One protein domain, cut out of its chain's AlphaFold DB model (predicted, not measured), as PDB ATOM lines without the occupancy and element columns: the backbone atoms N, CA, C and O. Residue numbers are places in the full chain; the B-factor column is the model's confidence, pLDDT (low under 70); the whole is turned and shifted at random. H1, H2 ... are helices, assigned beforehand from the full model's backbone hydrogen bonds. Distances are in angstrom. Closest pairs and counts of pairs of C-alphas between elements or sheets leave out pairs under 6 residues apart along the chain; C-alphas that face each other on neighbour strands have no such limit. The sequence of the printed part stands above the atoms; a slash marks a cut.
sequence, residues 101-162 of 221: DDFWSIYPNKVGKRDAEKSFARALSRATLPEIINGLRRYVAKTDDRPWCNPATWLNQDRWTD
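Overview. This is residues 101 to 162 of the 221 residues of an uncharacterized protein of Rhizobium sp. ERR 942 (UniProt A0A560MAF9). Two helices of 12 residues, H2 and H3, make an open corner where a tight link joins the end of H2 to the start of H3, and each has one short helix at its side: H1 beside H3, H4 beside H2. From the far end of H3 the chain swings out in a loop, of which residues 141 to 146 stick out from the body, and then folds back to H4. The printed part has 62 residues with four named helices, in the order H1, H2, H3, H4, and no named strand; the class is all helix. The whole is compact, with a radius of gyration of the C-alphas of 10.6 A and spans of 31 by 22 by 19 A.

Arrangement. H1, residues 101 to 106, touches H3, residues 129 to 140; their closest C-alphas are those of Phe 103 and Ile 133, 6.3 A apart. These two helices run the same way at a shallow tilt of 21 degrees. H1 and H2, residues 113 to 124, are near each other, with 7 pairs of C-alphas within 10 A. H2 and H3 are close but not clearly touching: their closest C-alphas, those of Ala 123 and Ile 132, are 7.9 A apart. They run opposite ways at a steep tilt of 56 degrees. H2 touches H4, residues 151 to 156, with 15 pairs of C-alphas within 8 A; the closest are those of Ala 116 and Ala 152, 4.1 A apart. H2 and H4 run the same way at a shallow tilt of 34 degrees, only just short of steep. H3 and H4 are near each other, with 5 pairs of C-alphas within 10 A, while H1 and H4 are apart. In H1, H2, H3 and H4 every pair of O i and N i+4 is within hydrogen-bond range.

Along the chain. H1 begins at C-alpha 101, at (-29.770, -33.270, -30.152), and measures 8.8 A from first to last C-alpha. H2 measures 16.2 A, from Lys 113 to Leu 124. H3 measures 16.4 A, from C-alpha 129 at (-31.390, -21.802, -29.313) to that of Val 140. H4 measures 8.5 A, from Pro 151 to C-alpha 156 of Asn 156, at (-41.768, -23.983, -39.303).

Size, cuts and confidence. The two C-alphas farthest apart are those of Ser 125 and Asp 145, at 31.4 A; Asp 145 is in the stretch 141 to 146 that stands free. The first and last printed C-alphas, of Asp 101 and Asp 162, are 22.1 A apart. The link from H2 to H3, 4 residues, is tight; those from H1 to H2, 6 residues, and from H3 to H4, 10 residues, are short. The printed part has no cut. The mean pLDDT of the printed part is 94.8, and no printed residue is under 70.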
ATOM      1  N   ASP A 101     -29.629 -32.076 -30.989       94.69
ATOM      2  CA  ASP A 101     -29.770 -33.270 -30.152       94.69
ATOM      3  C   ASP A 101     -30.507 -32.961 -28.840       94.69
ATOM      4  O   ASP A 101     -31.371 -33.739 -28.429       94.69
ATOM      5  N   ASP A 102     -30.277 -31.783 -28.249       94.50
ATOM      6  CA  ASP A 102     -31.014 -31.315 -27.069       94.50
ATOM      7  C   ASP A 102     -32.502 -31.147 -27.388       94.50
ATOM      8  O   ASP A 102     -33.359 -31.693 -26.690       94.50
ATOM      9  N   PHE A 103     -32.821 -30.468 -28.495       96.62
ATOM     10  CA  PHE A 103     -34.194 -30.341 -28.991       96.62
ATOM     11  C   PHE A 103     -34.838 -31.717 -29.233       96.62
ATOM     12  O   PHE A 103     -35.960 -31.982 -28.792       96.62
ATOM     13  N   TRP A 104     -34.115 -32.616 -29.902       96.94
ATOM     14  CA  TRP A 104     -34.595 -33.943 -30.273       96.94
ATOM     15  C   TRP A 104     -34.779 -34.860 -29.064       96.94
ATOM     16  O   TRP A 104     -35.632 -35.748 -29.086       96.94
ATOM     17  N   SER A 105     -33.999 -34.670 -28.000       96.31
ATOM     18  CA  SER A 105     -34.125 -35.440 -26.764       96.31
ATOM     19  C   SER A 105     -35.450 -35.149 -26.048       96.31
ATOM     20  O   SER A 105     -36.116 -36.101 -25.637       96.31
ATOM     21  N   ILE A 106     -35.869 -33.876 -26.012       95.94
ATOM     22  CA  ILE A 106     -37.047 -33.372 -25.283       95.94
ATOM     23  C   ILE A 106     -38.360 -33.649 -26.031       95.94
ATOM     24  O   ILE A 106     -39.399 -33.848 -25.404       95.94
ATOM     25  N   TYR A 107     -38.342 -33.638 -27.366       96.12
ATOM     26  CA  TYR A 107     -39.573 -33.703 -28.154       96.12
ATOM     27  C   TYR A 107     -40.310 -35.053 -27.971       96.12
ATOM     28  O   TYR A 107     -39.713 -36.100 -28.231       96.12
ATOM     29  N   PRO A 108     -41.603 -35.072 -27.583       93.06
ATOM     30  CA  PRO A 108     -42.311 -36.305 -27.217       93.06
ATOM     31  C   PRO A 108     -42.624 -37.198 -28.422       93.06
ATOM     32  O   PRO A 108     -42.488 -38.415 -28.347       93.06
ATOM     33  N   ASN A 109     -43.008 -36.604 -29.557       93.38
ATOM     34  CA  ASN A 109     -43.308 -37.334 -30.790       93.38
ATOM     35  C   ASN A 109     -42.199 -37.150 -31.840       93.38
ATOM     36  O   ASN A 109     -42.187 -36.176 -32.599       93.38
ATOM     37  N   LYS A 110     -41.249 -38.087 -31.870       95.38
ATOM     38  CA  LYS A 110     -40.026 -38.021 -32.686       95.38
ATOM     39  C   LYS A 110     -40.248 -38.588 -34.087       95.38
ATOM     40  O   LYS A 110     -39.907 -39.732 -34.372       95.38
ATOM     41  N   VAL A 111     -40.789 -37.767 -34.984       94.69
ATOM     42  CA  VAL A 111     -41.056 -38.137 -36.386       94.69
ATOM     43  C   VAL A 111     -40.292 -37.247 -37.366       94.69
ATOM     44  O   VAL A 111     -40.087 -36.063 -37.115       94.69
ATOM     45  N   GLY A 112     -39.863 -37.813 -38.498       94.56
ATOM     46  CA  GLY A 112     -39.268 -37.042 -39.597       94.56
ATOM     47  C   GLY A 112     -37.974 -36.296 -39.242       94.56
ATOM     48  O   GLY A 112     -37.830 -35.133 -39.616       94.56
ATOM     49  N   LYS A 113     -37.023 -36.951 -38.552       94.94
ATOM     50  CA  LYS A 113     -35.776 -36.337 -38.038       94.94
ATOM     51  C   LYS A 113     -35.073 -35.430 -39.055       94.94
ATOM     52  O   LYS A 113     -34.769 -34.287 -38.745       94.94
ATOM     53  N   ARG A 114     -34.887 -35.901 -40.292       94.69
ATOM     54  CA  ARG A 114     -34.185 -35.146 -41.346       94.69
ATOM     55  C   ARG A 114     -34.879 -33.836 -41.727       94.69
ATOM     56  O   ARG A 114     -34.211 -32.864 -42.069       94.69
ATOM     57  N   ASP A 115     -36.207 -33.809 -41.728       95.44
ATOM     58  CA  ASP A 115     -36.947 -32.583 -42.033       95.44
ATOM     59  C   ASP A 115     -37.002 -31.662 -40.815       95.44
ATOM     60  O   ASP A 115     -36.883 -30.448 -40.973       95.44
ATOM     61  N   ALA A 116     -37.055 -32.230 -39.606       96.38
ATOM     62  CA  ALA A 116     -36.893 -31.476 -38.370       96.38
ATOM     63  C   ALA A 116     -35.516 -30.796 -38.290       96.38
ATOM     64  O   ALA A 116     -35.467 -29.613 -37.978       96.38
ATOM     65  N   GLU A 117     -34.421 -31.473 -38.651       96.19
ATOM     66  CA  GLU A 117     -33.066 -30.891 -38.695       96.19
ATOM     67  C   GLU A 117     -32.994 -29.681 -39.635       96.19
ATOM     68  O   GLU A 117     -32.493 -28.619 -39.262       96.19
ATOM     69  N   LYS A 118     -33.553 -29.806 -40.847       95.69
ATOM     70  CA  LYS A 118     -33.611 -28.693 -41.811       95.69
ATOM     71  C   LYS A 118     -34.444 -27.532 -41.280       95.69
ATOM     72  O   LYS A 118     -34.051 -26.376 -41.422       95.69
ATOM     73  N   SER A 119     -35.607 -27.822 -40.700       96.62
ATOM     74  CA  SER A 119     -36.476 -26.804 -40.108       96.62
ATOM     75  C   SER A 119     -35.842 -26.153 -38.882       96.62
ATOM     76  O   SER A 119     -36.015 -24.956 -38.690       96.62
ATOM     77  N   PHE A 120     -35.051 -26.891 -38.103       96.81
ATOM     78  CA  PHE A 120     -34.341 -26.379 -36.934       96.81
ATOM     79  C   PHE A 120     -33.238 -25.405 -37.334       96.81
ATOM     80  O   PHE A 120     -33.173 -24.305 -36.797       96.81
ATOM     81  N   ALA A 121     -32.451 -25.737 -38.363       95.56
ATOM     82  CA  ALA A 121     -31.474 -24.806 -38.926       95.56
ATOM     83  C   ALA A 121     -32.130 -23.486 -39.385       95.56
ATOM     84  O   ALA A 121     -31.591 -22.408 -39.156       95.56
ATOM     85  N   ARG A 122     -33.334 -23.556 -39.976       96.00
ATOM     86  CA  ARG A 122     -34.132 -22.374 -40.367       96.00
ATOM     87  C   ARG A 122     -34.808 -21.665 -39.187       96.00
ATOM     88  O   ARG A 122     -35.188 -20.504 -39.297       96.00
ATOM     89  N   ALA A 123     -35.031 -22.353 -38.074       96.38
ATOM     90  CA  ALA A 123     -35.548 -21.745 -36.855       96.38
ATOM     91  C   ALA A 123     -34.451 -20.951 -36.136       96.38
ATOM     92  O   ALA A 123     -34.711 -19.832 -35.713       96.38
ATOM     93  N   LEU A 124     -33.214 -21.459 -36.113       95.81
ATOM     94  CA  LEU A 124     -32.057 -20.763 -35.535       95.81
ATOM     95  C   LEU A 124     -31.710 -19.440 -36.238       95.81
ATOM     96  O   LEU A 124     -31.071 -18.581 -35.641       95.81
ATOM     97  N   SER A 125     -32.140 -19.244 -37.489       95.06
ATOM     98  CA  SER A 125     -32.024 -17.940 -38.159       95.06
ATOM     99  C   SER A 125     -33.100 -16.931 -37.737       95.06
ATOM    100  O   SER A 125     -32.998 -15.762 -38.090       95.06
ATOM    101  N   ARG A 126     -34.161 -17.379 -37.055       95.00
ATOM    102  CA  ARG A 126     -35.307 -16.557 -36.625       95.00
ATOM    103  C   ARG A 126     -35.345 -16.334 -35.114       95.00
ATOM    104  O   ARG A 126     -35.838 -15.303 -34.680       95.00
ATOM    105  N   ALA A 127     -34.841 -17.288 -34.339       95.69
ATOM    106  CA  ALA A 127     -34.853 -17.280 -32.884       95.69
ATOM    107  C   ALA A 127     -33.571 -17.905 -32.332       95.69
ATOM    108  O   ALA A 127     -32.880 -18.665 -33.012       95.69
ATOM    109  N   THR A 128     -33.259 -17.606 -31.076       95.69
ATOM    110  CA  THR A 128     -32.076 -18.179 -30.422       95.69
ATOM    111  C   THR A 128     -32.337 -19.617 -29.961       95.69
ATOM    112  O   THR A 128     -33.468 -19.988 -29.642       95.69
ATOM    113  N   LEU A 129     -31.289 -20.445 -29.871       95.56
ATOM    114  CA  LEU A 129     -31.390 -21.802 -29.313       95.56
ATOM    115  C   LEU A 129     -32.131 -21.850 -27.955       95.56
ATOM    116  O   LEU A 129     -33.075 -22.636 -27.839       95.56
ATOM    117  N   PRO A 130     -31.776 -21.036 -26.935       96.00
ATOM    118  CA  PRO A 130     -32.474 -21.069 -25.651       96.00
ATOM    119  C   PRO A 130     -33.954 -20.695 -25.769       96.00
ATOM    120  O   PRO A 130     -34.780 -21.268 -25.066       96.00
ATOM    121  N   GLU A 131     -34.317 -19.780 -26.665       96.38
ATOM    122  CA  GLU A 131     -35.712 -19.399 -26.897       96.38
ATOM    123  C   GLU A 131     -36.537 -20.574 -27.438       96.38
ATOM    124  O   GLU A 131     -37.603 -20.885 -26.896       96.38
ATOM    125  N   ILE A 132     -36.003 -21.286 -28.434       97.12
ATOM    126  CA  ILE A 132     -36.638 -22.473 -29.018       97.12
ATOM    127  C   ILE A 132     -36.785 -23.577 -27.965       97.12
ATOM    128  O   ILE A 132     -37.865 -24.152 -27.823       97.12
ATOM    129  N   ILE A 133     -35.729 -23.862 -27.195       96.62
ATOM    130  CA  ILE A 133     -35.752 -24.907 -26.159       96.62
ATOM    131  C   ILE A 133     -36.716 -24.547 -25.021       96.62
ATOM    132  O   ILE A 133     -37.470 -25.406 -24.561       96.62
ATOM    133  N   ASN A 134     -36.757 -23.287 -24.588       95.56
ATOM    134  CA  ASN A 134     -37.702 -22.832 -23.565       95.56
ATOM    135  C   ASN A 134     -39.152 -22.918 -24.059       95.56
ATOM    136  O   ASN A 134     -40.025 -23.376 -23.319       95.56
ATOM    137  N   GLY A 135     -39.407 -22.537 -25.313       95.19
ATOM    138  CA  GLY A 135     -40.707 -22.726 -25.957       95.19
ATOM    139  C   GLY A 135     -41.098 -24.198 -26.057       95.19
ATOM    140  O   GLY A 135     -42.233 -24.553 -25.745       95.19
ATOM    141  N   LEU A 136     -40.146 -25.074 -26.389       96.19
ATOM    142  CA  LEU A 136     -40.379 -26.513 -26.428       96.19
ATOM    143  C   LEU A 136     -40.748 -27.059 -25.047       96.19
ATOM    144  O   LEU A 136     -41.713 -27.803 -24.933       96.19
ATOM    145  N   ARG A 137     -40.039 -26.663 -23.985       95.00
ATOM    146  CA  ARG A 137     -40.361 -27.094 -22.613       95.00
ATOM    147  C   ARG A 137     -41.782 -26.698 -22.207       95.00
ATOM    148  O   ARG A 137     -42.496 -27.525 -21.648       95.00
ATOM    149  N   ARG A 138     -42.221 -25.478 -22.545       93.00
ATOM    150  CA  ARG A 138     -43.621 -25.054 -22.335       93.00
ATOM    151  C   ARG A 138     -44.595 -25.896 -23.151       93.00
ATOM    152  O   ARG A 138     -45.623 -26.312 -22.632       93.00
ATOM    153  N   TYR A 139     -44.262 -26.158 -24.412       93.69
ATOM    154  CA  TYR A 139     -45.099 -26.951 -25.302       93.69
ATOM    155  C   TYR A 139     -45.259 -28.396 -24.816       93.69
ATOM    156  O   TYR A 139     -46.363 -28.923 -24.847       93.69
ATOM    157  N   VAL A 140     -44.192 -29.029 -24.325       93.19
ATOM    158  CA  VAL A 140     -44.234 -30.404 -23.797       93.19
ATOM    159  C   VAL A 140     -44.990 -30.490 -22.469       93.19
ATOM    160  O   VAL A 140     -45.580 -31.521 -22.173       93.19
ATOM    161  N   ALA A 141     -45.050 -29.400 -21.702       92.06
ATOM    162  CA  ALA A 141     -45.826 -29.319 -20.465       92.06
ATOM    163  C   ALA A 141     -47.345 -29.135 -20.682       92.06
ATOM    164  O   ALA A 141     -48.086 -28.975 -19.712       92.06
ATOM    165  N   LYS A 142     -47.824 -29.118 -21.932       87.50
ATOM    166  CA  LYS A 142     -49.249 -28.956 -22.232       87.50
ATOM    167  C   LYS A 142     -50.076 -30.110 -21.647       87.50
ATOM    168  O   LYS A 142     -49.704 -31.274 -21.759       87.50
ATOM    169  N   THR A 143     -51.214 -29.777 -21.037       85.69
ATOM    170  CA  THR A 143     -52.152 -30.739 -20.426       85.69
ATOM    171  C   THR A 143     -53.353 -31.049 -21.323       85.69
ATOM    172  O   THR A 143     -54.320 -31.661 -20.877       85.69
ATOM    173  N   ASP A 144     -53.356 -30.547 -22.558       83.88
ATOM    174  CA  ASP A 144     -54.434 -30.752 -23.515       83.88
ATOM    175  C   ASP A 144     -54.310 -32.119 -24.201       83.88
ATOM    176  O   ASP A 144     -53.231 -32.533 -24.622       83.88
ATOM    177  N   ASP A 145     -55.449 -32.775 -24.421       87.00
ATOM    178  CA  ASP A 145     -55.541 -34.074 -25.113       87.00
ATOM    179  C   ASP A 145     -55.317 -33.967 -26.640       87.00
ATOM    180  O   ASP A 145     -55.663 -34.841 -27.432       87.00
ATOM    181  N   ARG A 146     -54.765 -32.840 -27.112       88.50
ATOM    182  CA  ARG A 146     -54.491 -32.643 -28.539       88.50
ATOM    183  C   ARG A 146     -53.254 -33.440 -28.945       88.50
ATOM    184  O   ARG A 146     -52.256 -33.418 -28.216       88.50
ATOM    185  N   PRO A 147     -53.242 -34.032 -30.149       92.31
ATOM    186  CA  PRO A 147     -52.075 -34.751 -30.633       92.31
ATOM    187  C   PRO A 147     -50.845 -33.838 -30.708       92.31
ATOM    188  O   PRO A 147     -50.936 -32.644 -31.011       92.31
ATOM    189  N   TRP A 148     -49.673 -34.420 -30.454       93.62
ATOM    190  CA  TRP A 148     -48.395 -33.731 -30.601       93.62
ATOM    191  C   TRP A 148     -48.172 -33.307 -32.054       93.62
ATOM    192  O   TRP A 148     -48.296 -34.110 -32.980       93.62
ATOM    193  N   CYS A 149     -47.788 -32.050 -32.253       95.06
ATOM    194  CA  CYS A 149     -47.406 -31.542 -33.561       95.06
ATOM    195  C   CYS A 149     -46.125 -32.244 -34.033       95.06
ATOM    196  O   CYS A 149     -45.257 -32.566 -33.223       95.06
ATOM    197  N   ASN A 150     -45.972 -32.446 -35.341       96.44
ATOM    198  CA  ASN A 150     -44.702 -32.899 -35.904       96.44
ATOM    199  C   ASN A 150     -43.613 -31.834 -35.636       96.44
ATOM    200  O   ASN A 150     -43.881 -30.653 -35.876       96.44
ATOM    201  N   PRO A 151     -42.397 -32.210 -35.193       97.19
ATOM    202  CA  PRO A 151     -41.324 -31.265 -34.877       97.19
ATOM    203  C   PRO A 151     -40.987 -30.309 -36.026       97.19
ATOM    204  O   PRO A 151     -40.794 -29.118 -35.788       97.19
ATOM    205  N   ALA A 152     -40.979 -30.775 -37.279       97.62
ATOM    206  CA  ALA A 152     -40.719 -29.905 -38.427       97.62
ATOM    207  C   ALA A 152     -41.820 -28.845 -38.595       97.62
ATOM    208  O   ALA A 152     -41.530 -27.672 -38.823       97.62
ATOM    209  N   THR A 153     -43.088 -29.238 -38.448       97.69
ATOM    210  CA  THR A 153     -44.231 -28.314 -38.512       97.69
ATOM    211  C   THR A 153     -44.202 -27.318 -37.359       97.69
ATOM    212  O   THR A 153     -44.388 -26.126 -37.590       97.69
ATOM    213  N   TRP A 154     -43.908 -27.787 -36.145       97.56
ATOM    214  CA  TRP A 154     -43.803 -26.949 -34.954       97.56
ATOM    215  C   TRP A 154     -42.723 -25.871 -35.107       97.56
ATOM    216  O   TRP A 154     -42.985 -24.700 -34.840       97.56
ATOM    217  N   LEU A 155     -41.555 -26.245 -35.641       97.94
ATOM    218  CA  LEU A 155     -40.453 -25.324 -35.937       97.94
ATOM    219  C   LEU A 155     -40.760 -24.375 -37.105       97.94
ATOM    220  O   LEU A 155     -40.362 -23.216 -37.082       97.94
ATOM    221  N   ASN A 156     -41.443 -24.836 -38.154       97.75
ATOM    222  CA  ASN A 156     -41.768 -23.983 -39.303       97.75
ATOM    223  C   ASN A 156     -42.787 -22.890 -38.947       97.75
ATOM    224  O   ASN A 156     -42.756 -21.822 -39.555       97.75
ATOM    225  N   GLN A 157     -43.680 -23.180 -38.000       97.12
ATOM    226  CA  GLN A 157     -44.758 -22.297 -37.550       97.12
ATOM    227  C   GLN A 157     -44.372 -21.405 -36.364       97.12
ATOM    228  O   GLN A 157     -45.235 -20.726 -35.827       97.12
ATOM    229  N   ASP A 158     -43.107 -21.418 -35.946       96.94
ATOM    230  CA  ASP A 158     -42.569 -20.544 -34.897       96.94
ATOM    231  C   ASP A 158     -43.288 -20.679 -33.549       96.94
ATOM    232  O   ASP A 158     -43.364 -19.752 -32.741       96.94
ATOM    233  N   ARG A 159     -43.769 -21.897 -33.270       95.44
ATOM    234  CA  ARG A 159     -44.600 -22.218 -32.101       95.44
ATOM    235  C   ARG A 159     -43.876 -22.136 -30.761       95.44
ATOM    236  O   ARG A 159     -44.507 -22.287 -29.721       95.44
ATOM    237  N   TRP A 160     -42.569 -21.877 -30.747       95.56
ATOM    238  CA  TRP A 160     -41.886 -21.491 -29.510       95.56
ATOM    239  C   TRP A 160     -42.399 -20.148 -28.969       95.56
ATOM    240  O   TRP A 160     -42.256 -19.892 -27.774       95.56
ATOM    241  N   THR A 161     -43.018 -19.320 -29.816       95.12
ATOM    242  CA  THR A 161     -43.679 -18.064 -29.429       95.12
ATOM    243  C   THR A 161     -45.128 -18.253 -28.972       95.12
ATOM    244  O   THR A 161     -45.679 -17.352 -28.340       95.12
ATOM    245  N   ASP A 162     -45.735 -19.423 -29.221       90.81
ATOM    246  CA  ASP A 162     -47.116 -19.703 -28.823       90.81
ATOM    247  C   ASP A 162     -47.240 -19.678 -27.288       90.81
ATOM    248  O   ASP A 162     -46.462 -20.302 -26.555       90.81
TER     249      ASP A 162